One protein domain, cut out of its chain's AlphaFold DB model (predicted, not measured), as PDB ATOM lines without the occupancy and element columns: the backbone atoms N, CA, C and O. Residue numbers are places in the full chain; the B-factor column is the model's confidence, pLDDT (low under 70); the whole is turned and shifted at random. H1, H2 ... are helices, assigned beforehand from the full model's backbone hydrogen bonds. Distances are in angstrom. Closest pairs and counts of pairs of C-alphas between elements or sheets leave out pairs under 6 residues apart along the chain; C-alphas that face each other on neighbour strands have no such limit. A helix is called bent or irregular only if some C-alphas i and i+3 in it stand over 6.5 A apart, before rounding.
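Overview. This is residues 248 to 337 of the 448 residues of an uncharacterized protein of Allomyces macrogynus (strain ATCC 38327) (UniProt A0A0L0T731). A long helix, H4, is crossed near its middle by the kinked H2, while H3 folds back beside its first part to make a helical hairpin. The small H1 sits by the far part of H3, a long looping stretch, residues 252 to 280, joins it to H2, and residues 331 to 337 stick out. The 90 printed residues hold four named helices, H1 to H4 in chain order, and no named strand; the class is all helix. The whole is compact, with a radius of gyration of the C-alphas of 13.1 A and spans of 40 by 29 by 20 A.

Along the chain. Find C-alpha 248 at (17.907, 73.101, 1.102); there H1 begins, residues 248 to 251. H2, residues 281 to 296, covers 17.2 A; it has a kink of 64 degrees near residue 290 and is irregular, with C-alphas 290 and 293 7.5 A apart. H3, residues 300 to 311, covers 16.1 A. H4, residues 316 to 336, runs 30.4 A to C-alpha 336 at (0.575, 39.259, 7.918).

Arrangement. Start at the hub, H3. It only just touches H1, with 3 pairs of C-alphas within 8 A, Glu 251 and Val 310 closest at 6.3 A. H2 and H3 touch only at the corner, C-alphas 296 and 302 being closest at 4.8 A. H3 and H4 touch as a hairpin, closest at C-alphas 305 and 318, 6.8 A, opposite ways at a shallow tilt of 32 degrees, only just short of steep. Residues 290 to 295 of H2 touch H4 about perpendicular, at 86 degrees; C-alphas 291 and 325 are closest, 5.1 A. H1 is apart from H2 and H4. Every O i to N i+4 pair is within hydrogen-bond range in H3 and H4, 10 of 12 in H2; H1 is too short for one.

Size, cuts and confidence. The C-alphas of Ala 265 and Ala 335, the farthest apart, are 41.1 A apart. The printed part has no cut. The link from H1 to H2 is long; within it residues 269 to 270 pair antiparallel with 277 to 278. Look for low confidence, under 70, at residues 298 and 337.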
ATOM      1  N   ALA A 248      18.365  71.741   0.807       94.44
ATOM      2  CA  ALA A 248      17.907  73.101   1.102       94.44
ATOM      3  C   ALA A 248      16.382  73.198   1.332       94.44
ATOM      4  O   ALA A 248      15.920  74.029   2.109       94.44
ATOM      5  N   ALA A 249      15.580  72.351   0.673       93.62
ATOM      6  CA  ALA A 249      14.135  72.300   0.891       93.62
ATOM      7  C   ALA A 249      13.754  71.568   2.190       93.62
ATOM      8  O   ALA A 249      12.755  71.946   2.803       93.62
ATOM      9  N   LEU A 250      14.546  70.566   2.604       92.62
ATOM     10  CA  LEU A 250      14.451  69.899   3.907       92.62
ATOM     11  C   LEU A 250      14.769  70.882   5.039       92.62
ATOM     12  O   LEU A 250      13.952  71.049   5.936       92.62
ATOM     13  N   GLU A 251      15.916  71.563   4.963       93.38
ATOM     14  CA  GLU A 251      16.366  72.532   5.972       93.38
ATOM     15  C   GLU A 251      15.376  73.689   6.147       93.38
ATOM     16  O   GLU A 251      14.991  74.022   7.264       93.38
ATOM     17  N   ALA A 252      14.908  74.267   5.039       92.00
ATOM     18  CA  ALA A 252      13.973  75.387   5.070       92.00
ATOM     19  C   ALA A 252      12.497  74.973   5.268       92.00
ATOM     20  O   ALA A 252      11.627  75.844   5.281       92.00
ATOM     21  N   GLY A 253      12.177  73.673   5.341       91.88
ATOM     22  CA  GLY A 253      10.800  73.171   5.489       91.88
ATOM     23  C   GLY A 253       9.829  73.588   4.370       91.88
ATOM     24  O   GLY A 253       8.618  73.622   4.575       91.88
ATOM     25  N   THR A 254      10.338  73.949   3.186       94.19
ATOM     26  CA  THR A 254       9.557  74.648   2.139       94.19
ATOM     27  C   THR A 254       8.705  73.737   1.261       94.19
ATOM     28  O   THR A 254       7.860  74.228   0.509       94.19
ATOM     29  N   HIS A 255       8.930  72.425   1.308       95.19
ATOM     30  CA  HIS A 255       8.246  71.438   0.476       95.19
ATOM     31  C   HIS A 255       7.824  70.240   1.326       95.19
ATOM     32  O   HIS A 255       8.552  69.817   2.220       95.19
ATOM     33  N   CYS A 256       6.659  69.674   1.013       94.69
ATOM     34  CA  CYS A 256       6.138  68.486   1.669       94.69
ATOM     35  C   CYS A 256       7.102  67.314   1.486       94.69
ATOM     36  O   CYS A 256       7.413  66.924   0.357       94.69
ATOM     37  N   ALA A 257       7.517  66.705   2.594       93.62
ATOM     38  CA  ALA A 257       8.420  65.567   2.590       93.62
ATOM     39  C   ALA A 257       7.858  64.348   1.843       93.62
ATOM     40  O   ALA A 257       8.639  63.495   1.432       93.62
ATOM     41  N   PHE A 258       6.539  64.259   1.645       94.44
ATOM     42  CA  PHE A 258       5.893  63.168   0.915       94.44
ATOM     43  C   PHE A 258       5.684  63.484  -0.574       94.44
ATOM     44  O   PHE A 258       6.338  62.902  -1.434       94.44
ATOM     45  N   CYS A 259       4.784  64.420  -0.890       93.81
ATOM     46  CA  CYS A 259       4.350  64.696  -2.266       93.81
ATOM     47  C   CYS A 259       5.199  65.745  -3.004       93.81
ATOM     48  O   CYS A 259       4.889  66.079  -4.145       93.81
ATOM     49  N   LEU A 260       6.233  66.300  -2.358       94.75
ATOM     50  CA  LEU A 260       7.096  67.376  -2.868       94.75
ATOM     51  C   LEU A 260       6.372  68.685  -3.241       94.75
ATOM     52  O   LEU A 260       7.001  69.599  -3.770       94.75
ATOM     53  N   ALA A 261       5.078  68.827  -2.937       93.94
ATOM     54  CA  ALA A 261       4.354  70.080  -3.127       93.94
ATOM     55  C   ALA A 261       4.941  71.186  -2.235       93.94
ATOM     56  O   ALA A 261       5.254  70.951  -1.065       93.94
ATOM     57  N   ARG A 262       5.071  72.401  -2.775       94.19
ATOM     58  CA  ARG A 262       5.542  73.566  -2.017       94.19
ATOM     59  C   ARG A 262       4.534  73.925  -0.922       94.19
ATOM     60  O   ARG A 262       3.346  74.067  -1.201       94.19
ATOM     61  N   ILE A 263       5.018  74.094   0.302       92.44
ATOM     62  CA  ILE A 263       4.203  74.441   1.466       92.44
ATOM     63  C   ILE A 263       3.995  75.957   1.503       92.44
ATOM     64  O   ILE A 263       4.930  76.742   1.333       92.44
ATOM     65  N   THR A 264       2.751  76.369   1.731       86.81
ATOM     66  CA  THR A 264       2.376  77.738   2.111       86.81
ATOM     67  C   THR A 264       2.045  77.780   3.604       86.81
ATOM     68  O   THR A 264       1.699  76.749   4.183       86.81
ATOM     69  N   ALA A 265       2.114  78.958   4.234       74.81
ATOM     70  CA  ALA A 265       1.963  79.116   5.690       74.81
ATOM     71  C   ALA A 265       0.698  78.449   6.278       74.81
ATOM     72  O   ALA A 265       0.749  77.888   7.366       74.81
ATOM     73  N   ASN A 266      -0.411  78.426   5.530       75.81
ATOM     74  CA  ASN A 266      -1.688  77.848   5.975       75.81
ATOM     75  C   ASN A 266      -1.799  76.324   5.750       75.81
ATOM     76  O   ASN A 266      -2.819  75.731   6.083       75.81
ATOM     77  N   SER A 267      -0.787  75.699   5.142       79.62
ATOM     78  CA  SER A 267      -0.760  74.267   4.792       79.62
ATOM     79  C   SER A 267       0.308  73.477   5.551       79.62
ATOM     80  O   SER A 267       0.473  72.284   5.314       79.62
ATOM     81  N   GLN A 268       1.060  74.122   6.445       85.38
ATOM     82  CA  GLN A 268       2.139  73.462   7.165       85.38
ATOM     83  C   GLN A 268       1.586  72.510   8.233       85.38
ATOM     84  O   GLN A 268       0.902  72.926   9.165       85.38
ATOM     85  N   HIS A 269       1.935  71.231   8.118       86.50
ATOM     86  CA  HIS A 269       1.686  70.213   9.127       86.50
ATOM     87  C   HIS A 269       3.019  69.606   9.581       86.50
ATOM     88  O   HIS A 269       3.876  69.282   8.756       86.50
ATOM     89  N   VAL A 270       3.204  69.484  10.895       85.38
ATOM     90  CA  VAL A 270       4.433  68.985  11.528       85.38
ATOM     91  C   VAL A 270       4.050  67.882  12.503       85.38
ATOM     92  O   VAL A 270       3.163  68.071  13.333       85.38
ATOM     93  N   ASP A 271       4.737  66.751  12.408       83.69
ATOM     94  CA  ASP A 271       4.592  65.628  13.328       83.69
ATOM     95  C   ASP A 271       5.691  65.704  14.400       83.69
ATOM     96  O   ASP A 271       6.865  65.677  14.036       83.69
ATOM     97  N   PRO A 272       5.390  65.746  15.712       85.81
ATOM     98  CA  PRO A 272       6.424  65.774  16.752       85.81
ATOM     99  C   PRO A 272       7.398  64.577  16.702       85.81
ATOM    100  O   PRO A 272       8.539  64.689  17.165       85.81
ATOM    101  N   ARG A 273       6.983  63.438  16.127       88.19
ATOM    102  CA  ARG A 273       7.808  62.226  15.981       88.19
ATOM    103  C   ARG A 273       8.889  62.365  14.900       88.19
ATOM    104  O   ARG A 273       9.883  61.646  14.943       88.19
ATOM    105  N   SER A 274       8.734  63.297  13.959       89.56
ATOM    106  CA  SER A 274       9.562  63.430  12.755       89.56
ATOM    107  C   SER A 274      10.109  64.860  12.611       89.56
ATOM    108  O   SER A 274       9.402  65.818  12.892       89.56
ATOM    109  N   PRO A 275      11.354  65.076  12.150       90.81
ATOM    110  CA  PRO A 275      11.849  66.417  11.818       90.81
ATOM    111  C   PRO A 275      11.303  66.927  10.465       90.81
ATOM    112  O   PRO A 275      11.750  67.959   9.971       90.81
ATOM    113  N   LEU A 276      10.410  66.173   9.817       92.75
ATOM    114  CA  LEU A 276       9.906  66.444   8.475       92.75
ATOM    115  C   LEU A 276       8.609  67.264   8.500       92.75
ATOM    116  O   LEU A 276       7.824  67.216   9.445       92.75
ATOM    117  N   VAL A 277       8.375  67.990   7.407       94.06
ATOM    118  CA  VAL A 277       7.222  68.880   7.233       94.06
ATOM    119  C   VAL A 277       6.337  68.368   6.096       94.06
ATOM    120  O   VAL A 277       6.835  67.957   5.046       94.06
ATOM    121  N   TYR A 278       5.020  68.411   6.282       94.88
ATOM    122  CA  TYR A 278       4.023  67.910   5.334       94.88
ATOM    123  C   TYR A 278       3.018  69.014   4.974       94.88
ATOM    124  O   TYR A 278       2.824  69.956   5.735       94.88
ATOM    125  N   CYS A 279       2.366  68.909   3.812       94.81
ATOM    126  CA  CYS A 279       1.331  69.867   3.385       94.81
ATOM    127  C   CYS A 279      -0.089  69.522   3.881       94.81
ATOM    128  O   CYS A 279      -1.036  70.256   3.606       94.81
ATOM    129  N   SER A 280      -0.272  68.355   4.508       94.00
ATOM    130  CA  SER A 280      -1.547  67.904   5.077       94.00
ATOM    131  C   SER A 280      -1.346  66.698   6.007       94.00
ATOM    132  O   SER A 280      -0.374  65.957   5.819       94.00
ATOM    133  N   PRO A 281      -2.284  66.427   6.938       93.56
ATOM    134  CA  PRO A 281      -2.274  65.204   7.746       93.56
ATOM    135  C   PRO A 281      -2.311  63.928   6.894       93.56
ATOM    136  O   PRO A 281      -1.638  62.954   7.196       93.56
ATOM    137  N   ALA A 282      -3.020  63.938   5.759       94.50
ATOM    138  CA  ALA A 282      -3.046  62.789   4.852       94.50
ATOM    139  C   ALA A 282      -1.657  62.468   4.267       94.50
ATOM    140  O   ALA A 282      -1.325  61.299   4.087       94.50
ATOM    141  N   CYS A 283      -0.826  63.481   3.992       94.69
ATOM    142  CA  CYS A 283       0.552  63.264   3.549       94.69
ATOM    143  C   CYS A 283       1.456  62.759   4.681       94.69
ATOM    144  O   CYS A 283       2.331  61.943   4.415       94.69
ATOM    145  N   GLU A 284       1.239  63.222   5.914       93.94
ATOM    146  CA  GLU A 284       1.943  62.740   7.109       93.94
ATOM    147  C   GLU A 284       1.618  61.269   7.377       93.94
ATOM    148  O   GLU A 284       2.517  60.444   7.249       93.94
ATOM    149  N   VAL A 285       0.346  60.913   7.597       94.19
ATOM    150  CA  VAL A 285      -0.088  59.528   7.863       94.19
ATOM    151  C   VAL A 285       0.384  58.572   6.764       94.19
ATOM    152  O   VAL A 285       0.874  57.481   7.056       94.19
ATOM    153  N   THR A 286       0.282  58.981   5.493       94.25
ATOM    154  CA  THR A 286       0.755  58.158   4.366       94.25
ATOM    155  C   THR A 286       2.274  57.988   4.393       94.25
ATOM    156  O   THR A 286       2.770  56.880   4.220       94.25
ATOM    157  N   SER A 287       3.035  59.057   4.631       94.38
ATOM    158  CA  SER A 287       4.498  58.982   4.709       94.38
ATOM    159  C   SER A 287       4.968  58.183   5.926       94.38
ATOM    160  O   SER A 287       5.938  57.433   5.821       94.38
ATOM    161  N   TRP A 288       4.244  58.272   7.046       93.56
ATOM    162  CA  TRP A 288       4.460  57.478   8.251       93.56
ATOM    163  C   TRP A 288       4.283  55.987   7.980       93.56
ATOM    164  O   TRP A 288       5.213  55.215   8.216       93.56
ATOM    165  N   ASP A 289       3.144  55.589   7.414       92.94
ATOM    166  CA  ASP A 289       2.855  54.194   7.073       92.94
ATOM    167  C   ASP A 289       3.771  53.628   5.974       92.94
ATOM    168  O   ASP A 289       4.062  52.432   5.974       92.94
ATOM    169  N   LEU A 290       4.221  54.451   5.021       92.69
ATOM    170  CA  LEU A 290       5.083  53.990   3.928       92.69
ATOM    171  C   LEU A 290       6.572  53.947   4.282       92.69
ATOM    172  O   LEU A 290       7.278  53.079   3.762       92.69
ATOM    173  N   PHE A 291       7.056  54.882   5.104       93.69
ATOM    174  CA  PHE A 291       8.489  55.090   5.318       93.69
ATOM    175  C   PHE A 291       8.848  55.480   6.755       93.69
ATOM    176  O   PHE A 291       9.709  54.856   7.378       93.69
ATOM    177  N   ASP A 292       8.237  56.552   7.261       92.88
ATOM    178  CA  ASP A 292       8.792  57.310   8.382       92.88
ATOM    179  C   ASP A 292       8.672  56.515   9.706       92.88
ATOM    180  O   ASP A 292       9.550  56.625  10.562       92.88
ATOM    181  N   ALA A 293       7.715  55.582   9.820       92.88
ATOM    182  CA  ALA A 293       7.651  54.621  10.927       92.88
ATOM    183  C   ALA A 293       8.931  53.772  11.075       92.88
ATOM    184  O   ALA A 293       9.391  53.560  12.191       92.88
ATOM    185  N   HIS A 294       9.554  53.314   9.985       92.31
ATOM    186  CA  HIS A 294      10.797  52.530  10.073       92.31
ATOM    187  C   HIS A 294      12.049  53.402  10.254       92.31
ATOM    188  O   HIS A 294      13.069  52.907  10.730       92.31
ATOM    189  N   ILE A 295      11.987  54.685   9.883       92.88
ATOM    190  CA  ILE A 295      13.130  55.611   9.933       92.88
ATOM    191  C   ILE A 295      13.235  56.310  11.299       92.88
ATOM    192  O   ILE A 295      14.346  56.531  11.781       92.88
ATOM    193  N   PHE A 296      12.104  56.652  11.929       91.62
ATOM    194  CA  PHE A 296      12.071  57.481  13.143       91.62
ATOM    195  C   PHE A 296      11.548  56.768  14.405       91.62
ATOM    196  O   PHE A 296      11.712  57.310  15.497       91.62
ATOM    197  N   ALA A 297      10.981  55.553  14.327       82.69
ATOM    198  CA  ALA A 297      10.490  54.858  15.532       82.69
ATOM    199  C   ALA A 297      11.590  54.485  16.545       82.69
ATOM    200  O   ALA A 297      11.293  54.310  17.724       82.69
ATOM    201  N   THR A 298      12.853  54.380  16.118       69.06
ATOM    202  CA  THR A 298      14.001  54.062  16.990       69.06
ATOM    203  C   THR A 298      14.682  55.305  17.588       69.06
ATOM    204  O   THR A 298      15.788  55.207  18.118       69.06
ATOM    205  N   GLY A 299      14.032  56.473  17.534       70.94
ATOM    206  CA  GLY A 299      14.502  57.709  18.163       70.94
ATOM    207  C   GLY A 299      15.432  58.542  17.276       70.94
ATOM    208  O   GLY A 299      15.193  58.719  16.079       70.94
ATOM    209  N   ASP A 300      16.497  59.091  17.864       84.12
ATOM    210  CA  ASP A 300      17.310  60.147  17.242       84.12
ATOM    211  C   ASP A 300      18.090  59.722  15.985       84.12
ATOM    212  O   ASP A 300      18.581  60.583  15.257       84.12
ATOM    213  N   ALA A 301      18.165  58.424  15.672       88.00
ATOM    214  CA  ALA A 301      18.836  57.899  14.478       88.00
ATOM    215  C   ALA A 301      18.313  58.538  13.176       88.00
ATOM    216  O   ALA A 301      19.090  59.065  12.375       88.00
ATOM    217  N   GLY A 302      16.989  58.545  12.986       89.56
ATOM    218  CA  GLY A 302      16.357  59.150  11.812       89.56
ATOM    219  C   GLY A 302      16.539  60.669  11.773       89.56
ATOM    220  O   GLY A 302      16.772  61.245  10.711       89.56
ATOM    221  N   ARG A 303      16.512  61.334  12.935       92.06
ATOM    222  CA  ARG A 303      16.771  62.780  13.047       92.06
ATOM    223  C   ARG A 303      18.210  63.120  12.650       92.06
ATOM    224  O   ARG A 303      18.420  64.013  11.832       92.06
ATOM    225  N   ALA A 304      19.185  62.362  13.147       92.94
ATOM    226  CA  ALA A 304      20.592  62.498  12.781       92.94
ATOM    227  C   ALA A 304      20.833  62.246  11.281       92.94
ATOM    228  O   ALA A 304      21.637  62.954  10.675       92.94
ATOM    229  N   LEU A 305      20.104  61.309  10.662       93.06
ATOM    230  CA  LEU A 305      20.148  61.076   9.214       93.06
ATOM    231  C   LEU A 305      19.682  62.305   8.418       93.06
ATOM    232  O   LEU A 305      20.351  62.690   7.460       93.06
ATOM    233  N   VAL A 306      18.576  62.946   8.815       93.44
ATOM    234  CA  VAL A 306      18.079  64.174   8.161       93.44
ATOM    235  C   VAL A 306      19.086  65.320   8.316       93.44
ATOM    236  O   VAL A 306      19.432  65.960   7.324       93.44
ATOM    237  N   VAL A 307      19.628  65.526   9.521       94.00
ATOM    238  CA  VAL A 307      20.667  66.543   9.784       94.00
ATOM    239  C   VAL A 307      21.930  66.285   8.956       94.00
ATOM    240  O   VAL A 307      22.491  67.223   8.392       94.00
ATOM    241  N   ALA A 308      22.364  65.028   8.821       94.31
ATOM    242  CA  ALA A 308      23.495  64.668   7.968       94.31
ATOM    243  C   ALA A 308      23.212  64.948   6.482       94.31
ATOM    244  O   ALA A 308      24.067  65.508   5.804       94.31
ATOM    245  N   CYS A 309      22.008  64.642   5.985       95.31
ATOM    246  CA  CYS A 309      21.616  64.929   4.599       95.31
ATOM    247  C   CYS A 309      21.629  66.434   4.277       95.31
ATOM    248  O   CYS A 309      22.053  66.824   3.187       95.31
ATOM    249  N   VAL A 310      21.198  67.275   5.226       95.69
ATOM    250  CA  VAL A 310      21.288  68.742   5.128       95.69
ATOM    251  C   VAL A 310      22.751  69.191   5.128       95.69
ATOM    252  O   VAL A 310      23.200  69.800   4.159       95.69
ATOM    253  N   ARG A 311      23.517  68.820   6.165       95.94
ATOM    254  CA  ARG A 311      24.930  69.205   6.348       95.94
ATOM    255  C   ARG A 311      25.816  68.806   5.167       95.94
ATOM    256  O   ARG A 311      26.654  69.592   4.737       95.94
ATOM    257  N   ASP A 312      25.644  67.589   4.662       94.88
ATOM    258  CA  ASP A 312      26.474  67.017   3.596       94.88
ATOM    259  C   ASP A 312      25.937  67.361   2.192       94.88
ATOM    260  O   ASP A 312      26.495  66.916   1.187       94.88
ATOM    261  N   GLY A 313      24.847  68.136   2.099       95.12
ATOM    262  CA  GLY A 313      24.280  68.600   0.833       95.12
ATOM    263  C   GLY A 313      23.747  67.479  -0.067       95.12
ATOM    264  O   GLY A 313      23.720  67.639  -1.288       95.12
ATOM    265  N   THR A 314      23.306  66.348   0.497       95.12
ATOM    266  CA  THR A 314      22.843  65.182  -0.271       95.12
ATOM    267  C   THR A 314      21.603  64.519   0.325       95.12
ATOM    268  O   THR A 314      21.578  64.127   1.485       95.12
ATOM    269  N   ALA A 315      20.568  64.332  -0.499       93.19
ATOM    270  CA  ALA A 315      19.342  63.620  -0.122       93.19
ATOM    271  C   ALA A 315      19.430  62.091  -0.326       93.19
ATOM    272  O   ALA A 315      18.499  61.365   0.022       93.19
ATOM    273  N   VAL A 316      20.533  61.581  -0.895       94.00
ATOM    274  CA  VAL A 316      20.685  60.157  -1.250       94.00
ATOM    275  C   VAL A 316      20.543  59.213  -0.042       94.00
ATOM    276  O   VAL A 316      19.826  58.223  -0.186       94.00
ATOM    277  N   PRO A 317      21.134  59.482   1.144       94.81
ATOM    278  CA  PRO A 317      20.996  58.584   2.292       94.81
ATOM    279  C   PRO A 317      19.545  58.461   2.781       94.81
ATOM    280  O   PRO A 317      19.078  57.355   3.048       94.81
ATOM    281  N   LEU A 318      18.807  59.576   2.834       94.06
ATOM    282  CA  LEU A 318      17.394  59.587   3.223       94.06
ATOM    283  C   LEU A 318      16.501  58.923   2.164       94.06
ATOM    284  O   LEU A 318      15.594  58.170   2.513       94.06
ATOM    285  N   LEU A 319      16.777  59.130   0.873       93.94
ATOM    286  CA  LEU A 319      16.061  58.445  -0.206       93.94
ATOM    287  C   LEU A 319      16.280  56.923  -0.157       93.94
ATOM    288  O   LEU A 319      15.319  56.165  -0.270       93.94
ATOM    289  N   ALA A 320      17.517  56.472   0.071       93.12
ATOM    290  CA  ALA A 320      17.842  55.055   0.230       93.12
ATOM    291  C   ALA A 320      17.156  54.446   1.465       93.12
ATOM    292  O   ALA A 320      16.544  53.383   1.361       93.12
ATOM    293  N   ALA A 321      17.174  55.146   2.606       93.88
ATOM    294  CA  ALA A 321      16.458  54.728   3.810       93.88
ATOM    295  C   ALA A 321      14.946  54.580   3.565       93.88
ATOM    296  O   ALA A 321      14.343  53.631   4.056       93.88
ATOM    297  N   ARG A 322      14.339  55.457   2.753       94.56
ATOM    298  CA  ARG A 322      12.921  55.362   2.369       94.56
ATOM    299  C   ARG A 322      12.615  54.175   1.460       94.56
ATOM    300  O   ARG A 322      11.615  53.502   1.687       94.56
ATOM    301  N   VAL A 323      13.472  53.862   0.487       93.31
ATOM    302  CA  VAL A 323      13.307  52.648  -0.337       93.31
ATOM    303  C   VAL A 323      13.386  51.388   0.532       93.31
ATOM    304  O   VAL A 323      12.508  50.533   0.436       93.31
ATOM    305  N   LEU A 324      14.371  51.304   1.432       92.25
ATOM    306  CA  LEU A 324      14.525  50.172   2.354       92.25
ATOM    307  C   LEU A 324      13.358  50.062   3.346       92.25
ATOM    308  O   LEU A 324      12.823  48.976   3.538       92.25
ATOM    309  N   ALA A 325      12.912  51.178   3.930       93.00
ATOM    310  CA  ALA A 325      11.734  51.220   4.796       93.00
ATOM    311  C   ALA A 325      10.486  50.688   4.077       93.00
ATOM    312  O   ALA A 325       9.745  49.883   4.642       93.00
ATOM    313  N   ARG A 326      10.289  51.082   2.813       92.75
ATOM    314  CA  ARG A 326       9.150  50.637   2.011       92.75
ATOM    315  C   ARG A 326       9.209  49.146   1.678       92.75
ATOM    316  O   ARG A 326       8.173  48.490   1.738       92.75
ATOM    317  N   MET A 327      10.391  48.616   1.361       90.44
ATOM    318  CA  MET A 327      10.601  47.174   1.167       90.44
ATOM    319  C   MET A 327      10.252  46.393   2.440       90.44
ATOM    320  O   MET A 327       9.387  45.523   2.394       90.44
ATOM    321  N   THR A 328      10.831  46.776   3.585       89.81
ATOM    322  CA  THR A 328      10.572  46.146   4.893       89.81
ATOM    323  C   THR A 328       9.084  46.149   5.250       89.81
ATOM    324  O   THR A 328       8.544  45.132   5.682       89.81
ATOM    325  N   ARG A 329       8.397  47.280   5.048       90.31
ATOM    326  CA  ARG A 329       6.955  47.420   5.283       90.31
ATOM    327  C   ARG A 329       6.132  46.483   4.397       90.31
ATOM    328  O   ARG A 329       5.191  45.854   4.883       90.31
ATOM    329  N   ASP A 330       6.447  46.415   3.106       87.38
ATOM    330  CA  ASP A 330       5.693  45.600   2.152       87.38
ATOM    331  C   ASP A 330       5.898  44.095   2.426       87.38
ATOM    332  O   ASP A 330       4.923  43.345   2.402       87.38
ATOM    333  N   GLU A 331       7.106  43.670   2.819       84.38
ATOM    334  CA  GLU A 331       7.391  42.306   3.301       84.38
ATOM    335  C   GLU A 331       6.653  41.974   4.608       84.38
ATOM    336  O   GLU A 331       5.995  40.937   4.707       84.38
ATOM    337  N   GLN A 332       6.688  42.868   5.605       84.94
ATOM    338  CA  GLN A 332       5.968  42.676   6.871       84.94
ATOM    339  C   GLN A 332       4.454  42.580   6.665       84.94
ATOM    340  O   GLN A 332       3.792  41.764   7.308       84.94
ATOM    341  N   ARG A 333       3.890  43.381   5.754       83.31
ATOM    342  CA  ARG A 333       2.469  43.296   5.392       83.31
ATOM    343  C   ARG A 333       2.152  41.994   4.663       83.31
ATOM    344  O   ARG A 333       1.166  41.363   5.028       83.31
ATOM    345  N   ALA A 334       2.990  41.562   3.720       78.75
ATOM    346  CA  ALA A 334       2.827  40.285   3.023       78.75
ATOM    347  C   ALA A 334       2.858  39.080   3.983       78.75
ATOM    348  O   ALA A 334       2.072  38.151   3.822       78.75
ATOM    349  N   ALA A 335       3.703  39.116   5.020       74.25
ATOM    350  CA  ALA A 335       3.762  38.077   6.051       74.25
ATOM    351  C   ALA A 335       2.518  38.031   6.967       74.25
ATOM    352  O   ALA A 335       2.236  36.992   7.562       74.25
ATOM    353  N   LEU A 336       1.786  39.143   7.094       75.06
ATOM    354  CA  LEU A 336       0.575  39.259   7.918       75.06
ATOM    355  C   LEU A 336      -0.723  39.050   7.119       75.06
ATOM    356  O   LEU A 336      -1.746  38.690   7.700       75.06
ATOM    357  N   SER A 337      -0.709  39.294   5.808       65.00
ATOM    358  CA  SER A 337      -1.884  39.162   4.949       65.00
ATOM    359  C   SER A 337      -2.041  37.741   4.407       65.00
ATOM    360  O   SER A 337      -1.220  37.284   3.620       65.00
TER     361      SER A 337